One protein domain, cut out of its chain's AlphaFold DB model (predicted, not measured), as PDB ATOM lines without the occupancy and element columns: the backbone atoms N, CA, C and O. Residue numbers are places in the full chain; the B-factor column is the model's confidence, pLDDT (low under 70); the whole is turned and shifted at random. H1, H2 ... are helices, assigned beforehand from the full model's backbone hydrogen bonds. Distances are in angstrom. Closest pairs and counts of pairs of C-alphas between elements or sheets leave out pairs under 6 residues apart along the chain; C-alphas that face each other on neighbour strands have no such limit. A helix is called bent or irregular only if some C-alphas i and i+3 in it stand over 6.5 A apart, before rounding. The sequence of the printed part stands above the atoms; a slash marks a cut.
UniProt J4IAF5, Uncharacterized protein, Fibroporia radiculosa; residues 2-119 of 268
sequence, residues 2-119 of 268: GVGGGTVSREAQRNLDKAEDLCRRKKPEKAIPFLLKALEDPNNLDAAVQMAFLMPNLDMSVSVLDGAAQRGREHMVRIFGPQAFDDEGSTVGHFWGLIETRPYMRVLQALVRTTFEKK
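AT A GLANCE: This is residues 2 to 119 of the 268 residues of an uncharacterized protein of Fibroporia radiculosa (UniProt J4IAF5). A long helix, H4, and its partner H5 run side by side, and the short helix H3 packs on both of them; on the other side of H3 the helical hairpin of H1 and H2 packs, with H3 as the shared corner of two triangles of helices. The loop of residues 81 to 98, between H4 and H5, lies at one extreme of the longest axis, and the turn between H1 and H2 lies at the other. The printed part has 118 residues with five named helices, in the order H1, H2, H3, H4, H5, and no named strand, an all-helix class with mostly aligned packing. It is compact, with a radius of gyration of the C-alphas of 14.4 A, and flat in outline, spanning 45 by 37 by 20 A.

IN THESE COORDINATES: Find C-alpha 58 at (-146.091, 40.344, 84.615); from there H4, residues 58 to 80, runs 31.8 A to C-alpha 80 at (-143.073, 24.333, 111.913). H5, residues 99 to 117, covers 28.3 A and ends at C-alpha 117, at (-143.552, 46.865, 88.200). Look next for H3, residues 45 to 52, 10.5 A long. H1, residues 10 to 24, begins at C-alpha 10 at (-130.072, 17.134, 94.751) and is 21.0 A long; H2, residues 28 to 38, is 14.8 A long. H5 is irregular, with C-alphas 100 and 103 at 7.1 A, and H2 only just so, with C-alphas 30 and 33 at 6.8 A.

HOW THE PARTS SIT: Start at the hub, H3, which touches the four other helices. H3 and H4 form a hairpin at a shallow tilt of 6 degrees, their closest C-alphas, Ala 52 and Ser 61, 4.2 A apart. H5 touches H3 with residues 103 to 110 alone, the same way at 18 degrees, a shallow tilt; the closest C-alphas are Leu 45 and Pro 103, at 5.7 A. H4 and H5 form a hairpin at a shallow tilt of 22 degrees, closest at the C-alphas of Gly 72 and Tyr 104, 5.3 A. H2 and H3, a hairpin, are closest at the C-alphas of Leu 35 and Ala 47, 5.8 A, with a shallow tilt of 34 degrees, only just short of steep. H1 and H2 form a hairpin at a shallow tilt of 10 degrees, with the C-alphas of Ala 12 and Ala 38 closest at 4.1 A. H1 only just touches H3, with 3 pairs of C-alphas within 8 A, through residues 16 to 20 alone; the closest C-alphas, Leu 16 and Ala 47, are 5.9 A apart. H1 and H2 are each apart from H4 and H5. In H1, H3 and H4 every O i to N i+4 pair is within hydrogen-bond range; in H2 4 of 7 are, in H5 13 of 15.

THE WHOLE: The C-alphas of Lys 27 and Glu 88, the two farthest apart, are 45.5 A from each other. The printed part has no cut. The link from H4 to H5, residues 81 to 98, is long; those from H1 to H2 and from H3 to H4 are tight, and that from H2 to H3 is short. The mean pLDDT of the printed part is 93.0; look for values under 70 at residues 2 to 6.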
ATOM      1  N   GLY A   2    -129.912  22.615 100.090       44.06
ATOM      2  CA  GLY A   2    -129.480  23.566  99.065       44.06
ATOM      3  C   GLY A   2    -128.897  24.810  99.736       44.06
ATOM      4  O   GLY A   2    -129.283  25.137 100.858       44.06
ATOM      5  N   VAL A   3    -127.951  25.481  99.079       46.59
ATOM      6  CA  VAL A   3    -127.133  26.567  99.662       46.59
ATOM      7  C   VAL A   3    -127.985  27.766 100.134       46.59
ATOM      8  O   VAL A   3    -127.571  28.508 101.015       46.59
ATOM      9  N   GLY A   4    -129.226  27.900  99.651       54.31
ATOM     10  CA  GLY A   4    -130.182  28.945 100.045       54.31
ATOM     11  C   GLY A   4    -131.223  28.557 101.109       54.31
ATOM     12  O   GLY A   4    -132.157  29.334 101.324       54.31
ATOM     13  N   GLY A   5    -131.106  27.381 101.736       59.31
ATOM     14  CA  GLY A   5    -131.955  26.947 102.854       59.31
ATOM     15  C   GLY A   5    -133.191  26.105 102.520       59.31
ATOM     16  O   GLY A   5    -133.878  25.640 103.421       59.31
ATOM     17  N   GLY A   6    -133.453  25.832 101.240       64.12
ATOM     18  CA  GLY A   6    -134.532  24.932 100.830       64.12
ATOM     19  C   GLY A   6    -134.220  23.450 101.080       64.12
ATOM     20  O   GLY A   6    -133.120  22.960 100.788       64.12
ATOM     21  N   THR A   7    -135.223  22.707 101.559       77.50
ATOM     22  CA  THR A   7    -135.197  21.236 101.601       77.50
ATOM     23  C   THR A   7    -135.647  20.686 100.248       77.50
ATOM     24  O   THR A   7    -136.791  20.272 100.080       77.50
ATOM     25  N   VAL A   8    -134.735  20.722  99.272       88.06
ATOM     26  CA  VAL A   8    -134.963  20.252  97.894       88.06
ATOM     27  C   VAL A   8    -134.068  19.063  97.548       88.06
ATOM     28  O   VAL A   8    -132.997  18.859  98.135       88.06
ATOM     29  N   SER A   9    -134.491  18.270  96.567       90.81
ATOM     30  CA  SER A   9    -133.702  17.167  96.030       90.81
ATOM     31  C   SER A   9    -132.401  17.661  95.381       90.81
ATOM     32  O   SER A   9    -132.313  18.757  94.821       90.81
ATOM     33  N   ARG A  10    -131.355  16.820  95.412       91.00
ATOM     34  CA  ARG A  10    -130.072  17.134  94.751       91.00
ATOM     35  C   ARG A  10    -130.232  17.333  93.245       91.00
ATOM     36  O   ARG A  10    -129.472  18.090  92.651       91.00
ATOM     37  N   GLU A  11    -131.174  16.627  92.628       93.94
ATOM     38  CA  GLU A  11    -131.467  16.775  91.207       93.94
ATOM     39  C   GLU A  11    -132.111  18.129  90.908       93.94
ATOM     40  O   GLU A  11    -131.646  18.828  90.007       93.94
ATOM     41  N   ALA A  12    -133.107  18.537  91.699       94.12
ATOM     42  CA  ALA A  12    -133.740  19.840  91.553       94.12
ATOM     43  C   ALA A  12    -132.733  20.984  91.740       94.12
ATOM     44  O   ALA A  12    -132.670  21.877  90.895       94.12
ATOM     45  N   GLN A  13    -131.875  20.906  92.766       92.94
ATOM     46  CA  GLN A  13    -130.820  21.902  92.990       92.94
ATOM     47  C   GLN A  13    -129.845  21.976  91.807       92.94
ATOM     48  O   GLN A  13    -129.597  23.050  91.280       92.94
ATOM     49  N   ARG A  14    -129.350  20.833  91.308       95.12
ATOM     50  CA  ARG A  14    -128.432  20.806  90.154       95.12
ATOM     51  C   ARG A  14    -129.037  21.416  88.892       95.12
ATOM     52  O   ARG A  14    -128.303  21.940  88.057       95.12
ATOM     53  N   ASN A  15    -130.342  21.257  88.690       96.69
ATOM     54  CA  ASN A  15    -131.027  21.865  87.556       96.69
ATOM     55  C   ASN A  15    -131.209  23.377  87.765       96.69
ATOM     56  O   ASN A  15    -130.976  24.130  86.822       96.69
ATOM     57  N   LEU A  16    -131.524  23.820  88.985       94.56
ATOM     58  CA  LEU A  16    -131.567  25.243  89.327       94.56
ATOM     59  C   LEU A  16    -130.206  25.922  89.106       94.56
ATOM     60  O   LEU A  16    -130.140  26.888  88.354       94.56
ATOM     61  N   ASP A  17    -129.111  25.357  89.625       94.19
ATOM     62  CA  ASP A  17    -127.763  25.930  89.478       94.19
ATOM     63  C   ASP A  17    -127.381  26.127  87.993       94.19
ATOM     64  O   ASP A  17    -126.771  27.125  87.600       94.19
ATOM     65  N   LYS A  18    -127.766  25.172  87.132       95.69
ATOM     66  CA  LYS A  18    -127.562  25.260  85.676       95.69
ATOM     67  C   LYS A  18    -128.419  26.346  85.038       95.69
ATOM     68  O   LYS A  18    -127.940  27.043  84.145       95.69
ATOM     69  N   ALA A  19    -129.678  26.466  85.451       94.25
ATOM     70  CA  ALA A  19    -130.565  27.518  84.973       94.25
ATOM     71  C   ALA A  19    -130.016  28.906  85.332       94.25
ATOM     72  O   ALA A  19    -129.945  29.777  84.466       94.25
ATOM     73  N   GLU A  20    -129.554  29.088  86.569       91.38
ATOM     74  CA  GLU A  20    -128.955  30.337  87.045       91.38
ATOM     75  C   GLU A  20    -127.656  30.681  86.301       91.38
ATOM     76  O   GLU A  20    -127.475  31.829  85.896       91.38
ATOM     77  N   ASP A  21    -126.771  29.706  86.034       93.75
ATOM     78  CA  ASP A  21    -125.590  29.922  85.175       93.75
ATOM     79  C   ASP A  21    -125.981  30.425  83.778       93.75
ATOM     80  O   ASP A  21    -125.397  31.380  83.260       93.75
ATOM     81  N   LEU A  22    -127.003  29.822  83.167       92.81
ATOM     82  CA  LEU A  22    -127.483  30.231  81.848       92.81
ATOM     83  C   LEU A  22    -128.064  31.651  81.868       92.81
ATOM     84  O   LEU A  22    -127.749  32.440  80.972       92.81
ATOM     85  N   CYS A  23    -128.834  32.006  82.899       89.31
ATOM     86  CA  CYS A  23    -129.327  33.368  83.101       89.31
ATOM     87  C   CYS A  23    -128.174  34.371  83.279       89.31
ATOM     88  O   CYS A  23    -128.135  35.375  82.564       89.31
ATOM     89  N   ARG A  24    -127.178  34.073  84.131       90.44
ATOM     90  CA  ARG A  24    -125.972  34.912  84.319       90.44
ATOM     91  C   ARG A  24    -125.203  35.126  83.016       90.44
ATOM     92  O   ARG A  24    -124.682  36.208  82.758       90.44
ATOM     93  N   ARG A  25    -125.184  34.118  82.145       93.25
ATOM     94  CA  ARG A  25    -124.548  34.168  80.819       93.25
ATOM     95  C   ARG A  25    -125.438  34.780  79.732       93.25
ATOM     96  O   ARG A  25    -125.126  34.616  78.550       93.25
ATOM     97  N   LYS A  26    -126.517  35.476  80.116       91.00
ATOM     98  CA  LYS A  26    -127.483  36.146  79.229       91.00
ATOM     99  C   LYS A  26    -128.119  35.196  78.204       91.00
ATOM    100  O   LYS A  26    -128.300  35.562  77.047       91.00
ATOM    101  N   LYS A  27    -128.426  33.962  78.623       92.50
ATOM    102  CA  LYS A  27    -129.119  32.929  77.826       92.50
ATOM    103  C   LYS A  27    -130.381  32.416  78.543       92.50
ATOM    104  O   LYS A  27    -130.492  31.207  78.777       92.50
ATOM    105  N   PRO A  28    -131.304  33.308  78.950       90.25
ATOM    106  CA  PRO A  28    -132.484  32.943  79.739       90.25
ATOM    107  C   PRO A  28    -133.379  31.905  79.048       90.25
ATOM    108  O   PRO A  28    -133.910  31.006  79.693       90.25
ATOM    109  N   GLU A  29    -133.488  31.945  77.722       90.81
ATOM    110  CA  GLU A  29    -134.287  31.004  76.936       90.81
ATOM    111  C   GLU A  29    -133.808  29.553  77.086       90.81
ATOM    112  O   GLU A  29    -134.604  28.614  77.065       90.81
ATOM    113  N   LYS A  30    -132.501  29.355  77.305       94.94
ATOM    114  CA  LYS A  30    -131.905  28.027  77.508       94.94
ATOM    115  C   LYS A  30    -132.070  27.518  78.935       94.94
ATOM    116  O   LYS A  30    -131.877  26.326  79.158       94.94
ATOM    117  N   ALA A  31    -132.410  28.390  79.884       94.31
ATOM    118  CA  ALA A  31    -132.624  28.022  81.278       94.31
ATOM    119  C   ALA A  31    -133.962  27.293  81.486       94.31
ATOM    120  O   ALA A  31    -134.061  26.446  82.371       94.31
ATOM    121  N   ILE A  32    -134.967  27.558  80.639       95.19
ATOM    122  CA  ILE A  32    -136.344  27.059  80.796       95.19
ATOM    123  C   ILE A  32    -136.418  25.530  80.983       95.19
ATOM    124  O   ILE A  32    -137.040  25.103  81.954       95.19
ATOM    125  N   PRO A  33    -135.769  24.675  80.159       97.69
ATOM    126  CA  PRO A  33    -135.841  23.225  80.355       97.69
ATOM    127  C   PRO A  33    -135.251  22.756  81.690       97.69
ATOM    128  O   PRO A  33    -135.704  21.757  82.244       97.69
ATOM    129  N   PHE A  34    -134.245  23.461  82.216       97.62
ATOM    130  CA  PHE A  34    -133.660  23.155  83.520       97.62
ATOM    131  C   PHE A  34    -134.563  23.635  84.655       97.62
ATOM    132  O   PHE A  34    -134.754  22.905  85.618       97.62
ATOM    133  N   LEU A  35    -135.191  24.805  84.519       96.06
ATOM    134  CA  LEU A  35    -136.174  25.280  85.494       96.06
ATOM    135  C   LEU A  35    -137.390  24.358  85.573       96.06
ATOM    136  O   LEU A  35    -137.827  24.044  86.672       96.06
ATOM    137  N   LEU A  36    -137.894  23.864  84.438       97.19
ATOM    138  CA  LEU A  36    -138.991  22.892  84.420       97.19
ATOM    139  C   LEU A  36    -138.631  21.619  85.197       97.19
ATOM    140  O   LEU A  36    -139.414  21.189  86.033       97.19
ATOM    141  N   LYS A  37    -137.420  21.080  84.998       97.62
ATOM    142  CA  LYS A  37    -136.916  19.938  85.781       97.62
ATOM    143  C   LYS A  37    -136.729  20.270  87.260       97.62
ATOM    144  O   LYS A  37    -137.005  19.448  88.121       97.62
ATOM    145  N   ALA A  38    -136.246  21.470  87.572       96.19
ATOM    146  CA  ALA A  38    -136.061  21.912  88.949       96.19
ATOM    147  C   ALA A  38    -137.398  22.043  89.702       96.19
ATOM    148  O   ALA A  38    -137.440  21.775  90.901       96.19
ATOM    149  N   LEU A  39    -138.468  22.417  88.991       95.94
ATOM    150  CA  LEU A  39    -139.835  22.571  89.495       95.94
ATOM    151  C   LEU A  39    -140.601  21.249  89.656       95.94
ATOM    152  O   LEU A  39    -141.682  21.259  90.244       95.94
ATOM    153  N   GLU A  40    -140.061  20.122  89.179       95.12
ATOM    154  CA  GLU A  40    -140.605  18.793  89.503       95.12
ATOM    155  C   GLU A  40    -140.540  18.520  91.016       95.12
ATOM    156  O   GLU A  40    -141.377  17.790  91.548       95.12
ATOM    157  N   ASP A  41    -139.597  19.154  91.727       92.75
ATOM    158  CA  ASP A  41    -139.631  19.265  93.184       92.75
ATOM    159  C   ASP A  41    -140.494  20.475  93.595       92.75
ATOM    160  O   ASP A  41    -140.071  21.627  93.432       92.75
ATOM    161  N   PRO A  42    -141.695  20.257  94.162       87.50
ATOM    162  CA  PRO A  42    -142.635  21.336  94.452       87.50
ATOM    163  C   PRO A  42    -142.143  22.305  95.538       87.50
ATOM    164  O   PRO A  42    -142.686  23.412  95.640       87.50
ATOM    165  N   ASN A  43    -141.132  21.918  96.328       87.69
ATOM    166  CA  ASN A  43    -140.528  22.762  97.360       87.69
ATOM    167  C   ASN A  43    -139.408  23.656  96.807       87.69
ATOM    168  O   ASN A  43    -138.867  24.482  97.546       87.69
ATOM    169  N   ASN A  44    -139.052  23.532  95.523       94.06
ATOM    170  CA  ASN A  44    -138.044  24.380  94.895       94.06
ATOM    171  C   ASN A  44    -138.615  25.758  94.527       94.06
ATOM    172  O   ASN A  44    -138.872  26.083  93.366       94.06
ATOM    173  N   LEU A  45    -138.847  26.571  95.560       96.00
ATOM    174  CA  LEU A  45    -139.412  27.912  95.427       96.00
ATOM    175  C   LEU A  45    -138.478  28.868  94.675       96.00
ATOM    176  O   LEU A  45    -138.958  29.706  93.917       96.00
ATOM    177  N   ASP A  46    -137.162  28.701  94.811       95.06
ATOM    178  CA  ASP A  46    -136.172  29.520  94.106       95.06
ATOM    179  C   ASP A  46    -136.235  29.297  92.585       95.06
ATOM    180  O   ASP A  46    -136.195  30.255  91.811       95.06
ATOM    181  N   ALA A  47    -136.473  28.058  92.135       95.62
ATOM    182  CA  ALA A  47    -136.751  27.792  90.724       95.62
ATOM    183  C   ALA A  47    -138.038  28.475  90.238       95.62
ATOM    184  O   ALA A  47    -138.096  28.927  89.093       95.62
ATOM    185  N   ALA A  48    -139.059  28.598  91.094       96.81
ATOM    186  CA  ALA A  48    -140.284  29.317  90.749       96.81
ATOM    187  C   ALA A  48    -140.047  30.829  90.641       96.81
ATOM    188  O   ALA A  48    -140.544  31.451  89.703       96.81
ATOM    189  N   VAL A  49    -139.234  31.404  91.533       96.38
ATOM    190  CA  VAL A  49    -138.784  32.801  91.437       96.38
ATOM    191  C   VAL A  49    -138.043  33.030  90.121       96.38
ATOM    192  O   VAL A  49    -138.401  33.926  89.359       96.38
ATOM    193  N   GLN A  50    -137.062  32.183  89.800       94.75
ATOM    194  CA  GLN A  50    -136.292  32.316  88.566       94.75
ATOM    195  C   GLN A  50    -137.171  32.153  87.316       94.75
ATOM    196  O   GLN A  50    -136.984  32.886  86.346       94.75
ATOM    197  N   MET A  51    -138.145  31.238  87.344       95.88
ATOM    198  CA  MET A  51    -139.125  31.053  86.272       95.88
ATOM    199  C   MET A  51    -140.027  32.280  86.096       95.88
ATOM    200  O   MET A  51    -140.287  32.678  84.963       95.88
ATOM    201  N   ALA A  52    -140.467  32.918  87.185       96.50
ATOM    202  CA  ALA A  52    -141.322  34.102  87.124       96.50
ATOM    203  C   ALA A  52    -140.671  35.255  86.340       96.50
ATOM    204  O   ALA A  52    -141.349  35.909  85.548       96.50
ATOM    205  N   PHE A  53    -139.356  35.450  86.478       91.88
ATOM    206  CA  PHE A  53    -138.600  36.455  85.715       91.88
ATOM    207  C   PHE A  53    -138.422  36.119  84.227       91.88
ATOM    208  O   PHE A  53    -138.016  36.982  83.454       91.88
ATOM    209  N   LEU A  54    -138.715  34.883  83.816       93.12
ATOM    210  CA  LEU A  54    -138.685  34.461  82.413       93.12
ATOM    211  C   LEU A  54    -140.074  34.427  81.771       93.12
ATOM    212  O   LEU A  54    -140.198  34.087  80.593       93.12
ATOM    213  N   MET A  55    -141.127  34.747  82.528       94.88
ATOM    214  CA  MET A  55    -142.476  34.766  81.985       94.88
ATOM    215  C   MET A  55    -142.650  35.912  80.977       94.88
ATOM    216  O   MET A  55    -142.194  37.026  81.225       94.88
ATOM    217  N   PRO A  56    -143.358  35.678  79.855       94.38
ATOM    218  CA  PRO A  56    -143.576  36.700  78.828       94.38
ATOM    219  C   PRO A  56    -144.283  37.985  79.285       94.38
ATOM    220  O   PRO A  56    -144.262  38.974  78.556       94.38
ATOM    221  N   ASN A  57    -144.963  37.979  80.435       95.25
ATOM    222  CA  ASN A  57    -145.584  39.169  81.008       95.25
ATOM    223  C   ASN A  57    -145.738  39.056  82.532       95.25
ATOM    224  O   ASN A  57    -145.707  37.964  83.101       95.25
ATOM    225  N   LEU A  58    -145.977  40.209  83.163       95.25
ATOM    226  CA  LEU A  58    -146.091  40.344  84.615       95.25
ATOM    227  C   LEU A  58    -147.280  39.578  85.214       95.25
ATOM    228  O   LEU A  58    -147.181  39.132  86.351       95.25
ATOM    229  N   ASP A  59    -148.389  39.394  84.490       97.69
ATOM    230  CA  ASP A  59    -149.528  38.606  84.990       97.69
ATOM    231  C   ASP A  59    -149.143  37.141  85.204       97.69
ATOM    232  O   ASP A  59    -149.448  36.549  86.242       97.69
ATOM    233  N   MET A  60    -148.406  36.570  84.254       97.81
ATOM    234  CA  MET A  60    -147.885  35.213  84.383       97.81
ATOM    235  C   MET A  60    -146.790  35.125  85.447       97.81
ATOM    236  O   MET A  60    -146.789  34.166  86.217       97.81
ATOM    237  N   SER A  61    -145.903  36.124  85.550       97.50
ATOM    238  CA  SER A  61    -144.911  36.196  86.634       97.50
ATOM    239  C   SER A  61    -145.585  36.157  88.008       97.50
ATOM    240  O   SER A  61    -145.227  35.330  88.845       97.50
ATOM    241  N   VAL A  62    -146.606  36.994  88.225       98.06
ATOM    242  CA  VAL A  62    -147.375  37.027  89.478       98.06
ATOM    243  C   VAL A  62    -148.076  35.692  89.726       98.06
ATOM    244  O   VAL A  62    -147.997  35.174  90.833       98.06
ATOM    245  N   SER A  63    -148.690  35.084  88.706       98.31
ATOM    246  CA  SER A  63    -149.356  33.783  88.852       98.31
ATOM    247  C   SER A  63    -148.399  32.667  89.294       98.31
ATOM    248  O   SER A  63    -148.735  31.880  90.184       98.31
ATOM    249  N   VAL A  64    -147.185  32.617  88.730       98.06
ATOM    250  CA  VAL A  64    -146.141  31.666  89.151       98.06
ATOM    251  C   VAL A  64    -145.748  31.903  90.608       98.06
ATOM    252  O   VAL A  64    -145.652  30.948  91.387       98.06
ATOM    253  N   LEU A  65    -145.544  33.167  90.983       98.56
ATOM    254  CA  LEU A  65    -145.138  33.549  92.331       98.56
ATOM    255  C   LEU A  65    -146.230  33.295  93.375       98.56
ATOM    256  O   LEU A  65    -145.911  32.851  94.472       98.56
ATOM    257  N   ASP A  66    -147.504  33.480  93.038       98.50
ATOM    258  CA  ASP A  66    -148.626  33.153  93.922       98.50
ATOM    259  C   ASP A  66    -148.705  31.663  94.211       98.50
ATOM    260  O   ASP A  66    -148.829  31.246  95.365       98.50
ATOM    261  N   GLY A  67    -148.561  30.846  93.166       97.88
ATOM    262  CA  GLY A  67    -148.475  29.402  93.330       97.88
ATOM    263  C   GLY A  67    -147.286  29.004  94.207       97.88
ATOM    264  O   GLY A  67    -147.411  28.115  95.051       97.88
ATOM    265  N   ALA A  68    -146.137  29.663  94.040       97.81
ATOM    266  CA  ALA A  68    -144.957  29.432  94.869       97.81
ATOM    267  C   ALA A  68    -145.173  29.868  96.327       97.81
ATOM    268  O   ALA A  68    -144.816  29.125  97.239       97.81
ATOM    269  N   ALA A  69    -145.801  31.021  96.560       98.06
ATOM    270  CA  ALA A  69    -146.098  31.527  97.895       98.06
ATOM    271  C   ALA A  69    -147.055  30.584  98.631       98.06
ATOM    272  O   ALA A  69    -146.808  30.237  99.785       98.06
ATOM    273  N   GLN A  70    -148.094  30.096  97.947       97.75
ATOM    274  CA  GLN A  70    -149.031  29.123  98.504       97.75
ATOM    275  C   GLN A  70    -148.325  27.819  98.904       97.75
ATOM    276  O   GLN A  70    -148.446  27.378 100.047       97.75
ATOM    277  N   ARG A  71    -147.514  27.236  98.006       95.75
ATOM    278  CA  ARG A  71    -146.722  26.031  98.321       95.75
ATOM    279  C   ARG A  71    -145.739  26.270  99.466       95.75
ATOM    280  O   ARG A  71    -145.582  25.408 100.325       95.75
ATOM    281  N   GLY A  72    -145.105  27.441  99.502       95.75
ATOM    282  CA  GLY A  72    -144.211  27.833 100.583       95.75
ATOM    283  C   GLY A  72    -144.925  27.900 101.928       95.75
ATOM    284  O   GLY A  72    -144.446  27.301 102.886       95.75
ATOM    285  N   ARG A  73    -146.112  28.520 101.998       96.31
ATOM    286  CA  ARG A  73    -146.934  28.540 103.221       96.31
ATOM    287  C   ARG A  73    -147.286  27.131 103.692       96.31
ATOM    288  O   ARG A  73    -147.106  26.821 104.867       96.31
ATOM    289  N   GLU A  74    -147.727  26.262 102.786       95.94
ATOM    290  CA  GLU A  74    -148.021  24.861 103.113       95.94
ATOM    291  C   GLU A  74    -146.786  24.115 103.626       95.94
ATOM    292  O   GLU A  74    -146.878  23.349 104.586       95.94
ATOM    293  N   HIS A  75    -145.622  24.345 103.017       93.00
ATOM    294  CA  HIS A  75    -144.365  23.749 103.454       93.00
ATOM    295  C   HIS A  75    -143.968  24.221 104.859       93.00
ATOM    296  O   HIS A  75    -143.607  23.394 105.696       93.00
ATOM    297  N   MET A  76    -144.109  25.518 105.153       94.81
ATOM    298  CA  MET A  76    -143.822  26.068 106.483       94.81
ATOM    299  C   MET A  76    -144.744  25.476 107.549       94.81
ATOM    300  O   MET A  76    -144.268  25.088 108.610       94.81
ATOM    301  N   VAL A  77    -146.036  25.315 107.249       96.19
ATOM    302  CA  VAL A  77    -146.985  24.658 108.161       96.19
ATOM    303  C   VAL A  77    -146.621  23.190 108.406       96.19
ATOM    304  O   VAL A  77    -146.772  22.696 109.521       96.19
ATOM    305  N   ARG A  78    -146.106  22.475 107.398       94.31
ATOM    306  CA  ARG A  78    -145.654  21.081 107.566       94.31
ATOM    307  C   ARG A  78    -144.414  20.962 108.458       94.31
ATOM    308  O   ARG A  78    -144.323  19.996 109.204       94.31
ATOM    309  N   ILE A  79    -143.471  21.904 108.363       93.38
ATOM    310  CA  ILE A  79    -142.202  21.861 109.110       93.38
ATOM    311  C   ILE A  79    -142.360  22.419 110.526       93.38
ATOM    312  O   ILE A  79    -141.916  21.796 111.486       93.38
ATOM    313  N   PHE A  80    -142.992  23.584 110.657       95.19
ATOM    314  CA  PHE A  80    -143.073  24.333 111.913       95.19
ATOM    315  C   PHE A  80    -144.427  24.190 112.624       95.19
ATOM    316  O   PHE A  80    -144.609  24.710 113.723       95.19
ATOM    317  N   GLY A  81    -145.375  23.469 112.022       96.38
ATOM    318  CA  GLY A  81    -146.707  23.240 112.572       96.38
ATOM    319  C   GLY A  81    -147.735  24.317 112.188       96.38
ATOM    320  O   GLY A  81    -147.425  25.287 111.495       96.38
ATOM    321  N   PRO A  82    -148.993  24.173 112.641       96.12
ATOM    322  CA  PRO A  82    -150.102  25.052 112.248       96.12
ATOM    323  C   PRO A  82    -149.920  26.518 112.670       96.12
ATOM    324  O   PRO A  82    -150.533  27.397 112.072       96.12
ATOM    325  N   GLN A  83    -149.057  26.789 113.652       95.81
ATOM    326  CA  GLN A  83    -148.748  28.135 114.146       95.81
ATOM    327  C   GLN A  83    -147.524  28.773 113.465       95.81
ATOM    328  O   GLN A  83    -147.006  29.775 113.943       95.81
ATOM    329  N   ALA A  84    -147.062  28.235 112.328       96.56
ATOM    330  CA  ALA A  84    -145.905  28.754 111.582       96.56
ATOM    331  C   ALA A  84    -146.025  30.227 111.131       96.56
ATOM    332  O   ALA A  84    -145.045  30.829 110.705       96.56
ATOM    333  N   PHE A  85    -147.231  30.795 111.162       97.38
ATOM    334  CA  PHE A  85    -147.504  32.184 110.786       97.38
ATOM    335  C   PHE A  85    -148.247  32.959 111.882       97.38
ATOM    336  O   PHE A  85    -148.705  34.071 111.614       97.38
ATOM    337  N   ASP A  86    -148.378  32.382 113.077       96.50
ATOM    338  CA  ASP A  86    -149.024  32.997 114.237       96.50
ATOM    339  C   ASP A  86    -148.068  34.004 114.894       96.50
ATOM    340  O   ASP A  86    -146.904  33.678 115.128       96.50
ATOM    341  N   ASP A  87    -148.546  35.218 115.173       93.69
ATOM    342  CA  ASP A  87    -147.740  36.276 115.799       93.69
ATOM    343  C   ASP A  87    -147.330  35.918 117.239       93.69
ATOM    344  O   ASP A  87    -146.296  36.384 117.707       93.69
ATOM    345  N   GLU A  88    -148.101  35.055 117.909       92.75
ATOM    346  CA  GLU A  88    -147.788  34.521 119.244       92.75
ATOM    347  C   GLU A  88    -146.969  33.213 119.179       92.75
ATOM    348  O   GLU A  88    -146.645  32.604 120.202       92.75
ATOM    349  N   GLY A  89    -146.661  32.738 117.966       92.25
ATOM    350  CA  GLY A  89    -145.856  31.546 117.718       92.25
ATOM    351  C   GLY A  89    -144.347  31.797 117.835       92.25
ATOM    352  O   GLY A  89    -143.876  32.913 118.019       92.25
ATOM    353  N   SER A  90    -143.547  30.738 117.678       93.44
ATOM    354  CA  SER A  90    -142.074  30.804 117.777       93.44
ATOM    355  C   SER A  90    -141.355  31.180 116.475       93.44
ATOM    356  O   SER A  90    -140.126  31.235 116.441       93.44
ATOM    357  N   THR A  91    -142.095  31.377 115.383       96.44
ATOM    358  CA  THR A  91    -141.539  31.524 114.027       96.44
ATOM    359  C   THR A  91    -141.622  32.950 113.505       96.44
ATOM    360  O   THR A  91    -140.625  33.465 112.999       96.44
ATOM    361  N   VAL A  92    -142.784  33.602 113.620       97.06
ATOM    362  CA  VAL A  92    -142.974  35.001 113.214       97.06
ATOM    363  C   VAL A  92    -141.985  35.889 113.964       97.06
ATOM    364  O   VAL A  92    -141.712  35.682 115.139       97.06
ATOM    365  N   GLY A  93    -141.381  36.845 113.263       96.31
ATOM    366  CA  GLY A  93    -140.275  37.634 113.801       96.31
ATOM    367  C   GLY A  93    -138.891  37.036 113.526       96.31
ATOM    368  O   GLY A  93    -137.904  37.769 113.491       96.31
ATOM    369  N   HIS A  94    -138.812  35.726 113.275       95.62
ATOM    370  CA  HIS A  94    -137.560  34.974 113.193       95.62
ATOM    371  C   HIS A  94    -137.324  34.295 111.841       95.62
ATOM    372  O   HIS A  94    -136.341  33.565 111.704       95.62
ATOM    373  N   PHE A  95    -138.159  34.553 110.824       95.75
ATOM    374  CA  PHE A  95    -138.077  33.860 109.530       95.75
ATOM    375  C   PHE A  95    -136.655  33.897 108.951       95.75
ATOM    376  O   PHE A  95    -136.102  32.864 108.597       95.75
ATOM    377  N   TRP A  96    -135.972  35.042 108.960       90.88
ATOM    378  CA  TRP A  96    -134.617  35.108 108.397       90.88
ATOM    379  C   TRP A  96    -133.580  34.205 109.094       90.88
ATOM    380  O   TRP A  96    -132.678  33.665 108.437       90.88
ATOM    381  N   GLY A  97    -133.713  34.017 110.410       91.56
ATOM    382  CA  GLY A  97    -132.872  33.108 111.194       91.56
ATOM    383  C   GLY A  97    -133.205  31.630 110.962       91.56
ATOM    384  O   GLY A  97    -132.337  30.776 111.117       91.56
ATOM    385  N   LEU A  98    -134.434  31.335 110.534       93.81
ATOM    386  CA  LEU A  98    -134.902  29.999 110.176       93.81
ATOM    387  C   LEU A  98    -134.611  29.727 108.697       93.81
ATOM    388  O   LEU A  98    -135.343  30.156 107.800       93.81
ATOM    389  N   ILE A  99    -133.517  29.007 108.452       91.06
ATOM    390  CA  ILE A  99    -132.968  28.730 107.119       91.06
ATOM    391  C   ILE A  99    -134.037  28.167 106.162       91.06
ATOM    392  O   ILE A  99    -134.095  28.585 105.005       91.06
ATOM    393  N   GLU A 100    -134.922  27.300 106.654       91.56
ATOM    394  CA  GLU A 100    -136.000  26.659 105.896       91.56
ATOM    395  C   GLU A 100    -137.017  27.656 105.325       91.56
ATOM    396  O   GLU A 100    -137.645  27.378 104.302       91.56
ATOM    397  N   THR A 101    -137.178  28.829 105.944       94.75
ATOM    398  CA  THR A 101    -138.155  29.839 105.507       94.75
ATOM    399  C   THR A 101    -137.601  30.780 104.432       94.75
ATOM    400  O   THR A 101    -138.366  31.460 103.744       94.75
ATOM    401  N   ARG A 102    -136.277  30.824 104.234       94.88
ATOM    402  CA  ARG A 102    -135.628  31.788 103.328       94.88
ATOM    403  C   ARG A 102    -136.100  31.698 101.870       94.88
ATOM    404  O   ARG A 102    -136.318  32.759 101.285       94.88
ATOM    405  N   PRO A 103    -136.325  30.507 101.274       94.12
ATOM    406  CA  PRO A 103    -136.906  30.426  99.933       94.12
ATOM    407  C   PRO A 103    -138.297  31.070  99.852       94.12
ATOM    408  O   PRO A 103    -138.612  31.741  98.875       94.12
ATOM    409  N   TYR A 104    -139.120  30.933 100.897       96.81
ATOM    410  CA  TYR A 104    -140.429  31.585 100.953       96.81
ATOM    411  C   TYR A 104    -140.298  33.112 101.058       96.81
ATOM    412  O   TYR A 104    -140.989  33.838 100.345       96.81
ATOM    413  N   MET A 105    -139.354  33.610 101.860       96.62
ATOM    414  CA  MET A 105    -139.071  35.048 101.950       96.62
ATOM    415  C   MET A 105    -138.601  35.635 100.606       96.62
ATOM    416  O   MET A 105    -139.046  36.714 100.220       96.62
ATOM    417  N   ARG A 106    -137.794  34.898  99.827       95.75
ATOM    418  CA  ARG A 106    -137.403  35.304  98.462       95.75
ATOM    419  C   ARG A 106    -138.575  35.323  97.478       95.75
ATOM    420  O   ARG A 106    -138.624  36.203  96.621       95.75
ATOM    421  N   VAL A 107    -139.553  34.423  97.621       97.81
ATOM    422  CA  VAL A 107    -140.807  34.503  96.848       97.81
ATOM    423  C   VAL A 107    -141.560  35.795  97.163       97.81
ATOM    424  O   VAL A 107    -142.003  36.472  96.235       97.81
ATOM    425  N   LEU A 108    -141.677  36.172  98.442       98.19
ATOM    426  CA  LEU A 108    -142.318  37.433  98.829       98.19
ATOM    427  C   LEU A 108    -141.574  38.640  98.248       98.19
ATOM    428  O   LEU A 108    -142.204  39.513  97.660       98.19
ATOM    429  N   GLN A 109    -140.241  38.657  98.314       96.38
ATOM    430  CA  GLN A 109    -139.437  39.718  97.706       96.38
ATOM    431  C   GLN A 109    -139.667  39.824  96.185       96.38
ATOM    432  O   GLN A 109    -139.836  40.922  95.648       96.38
ATOM    433  N   ALA A 110    -139.746  38.691  95.482       96.75
ATOM    434  CA  ALA A 110    -140.065  38.668  94.057       96.75
ATOM    435  C   ALA A 110    -141.495  39.167  93.769       96.75
ATOM    436  O   ALA A 110    -141.704  39.883  92.785       96.75
ATOM    437  N   LEU A 111    -142.471  38.855  94.632       98.31
ATOM    438  CA  LEU A 111    -143.834  39.395  94.547       98.31
ATOM    439  C   LEU A 111    -143.853  40.912  94.729       98.31
ATOM    440  O   LEU A 111    -144.482  41.589  93.916       98.31
ATOM    441  N   VAL A 112    -143.146  41.456  95.728       97.25
ATOM    442  CA  VAL A 112    -143.041  42.912  95.951       97.25
ATOM    443  C   VAL A 112    -142.603  43.610  94.671       97.25
ATOM    444  O   VAL A 112    -143.274  44.540  94.217       97.25
ATOM    445  N   ARG A 113    -141.515  43.124  94.061       93.88
ATOM    446  CA  ARG A 113    -140.958  43.691  92.831       93.88
ATOM    447  C   ARG A 113    -141.928  43.578  91.658       93.88
ATOM    448  O   ARG A 113    -142.254  44.580  91.028       93.88
ATOM    449  N   THR A 114    -142.415  42.372  91.380       95.94
ATOM    450  CA  THR A 114    -143.250  42.102  90.198       95.94
ATOM    451  C   THR A 114    -144.567  42.882  90.256       95.94
ATOM    452  O   THR A 114    -145.029  43.427  89.254       95.94
ATOM    453  N   THR A 115    -145.169  42.987  91.442       97.38
ATOM    454  CA  THR A 115    -146.413  43.747  91.644       97.38
ATOM    455  C   THR A 115    -146.180  45.254  91.583       97.38
ATOM    456  O   THR A 115    -146.994  45.966  90.992       97.38
ATOM    457  N   PHE A 116    -145.037  45.747  92.074       95.56
ATOM    458  CA  PHE A 116    -144.640  47.144  91.897       95.56
ATOM    459  C   PHE A 116    -144.459  47.508  90.417       95.56
ATOM    460  O   PHE A 116    -145.006  48.516  89.964       95.56
ATOM    461  N   GLU A 117    -143.748  46.680  89.647       93.81
ATOM    462  CA  GLU A 117    -143.552  46.865  88.200       93.81
ATOM    463  C   GLU A 117    -144.891  46.836  87.445       93.81
ATOM    464  O   GLU A 117    -145.120  47.631  86.529       93.81
ATOM    465  N   LYS A 118    -145.835  45.999  87.896       94.56
ATOM    466  CA  LYS A 118    -147.216  45.948  87.389       94.56
ATOM    467  C   LYS A 118    -148.063  47.163  87.795       94.56
ATOM    468  O   LYS A 118    -149.183  47.315  87.309       94.56
ATOM    469  N   LYS A 119    -147.536  48.053  88.643       95.62
ATOM    470  CA  LYS A 119    -148.239  49.194  89.258       95.62
ATOM    471  C   LYS A 119    -149.373  48.782  90.203       95.62
ATOM    472  O   LYS A 119    -150.226  49.602  90.537       95.62
TER     473      LYS A 119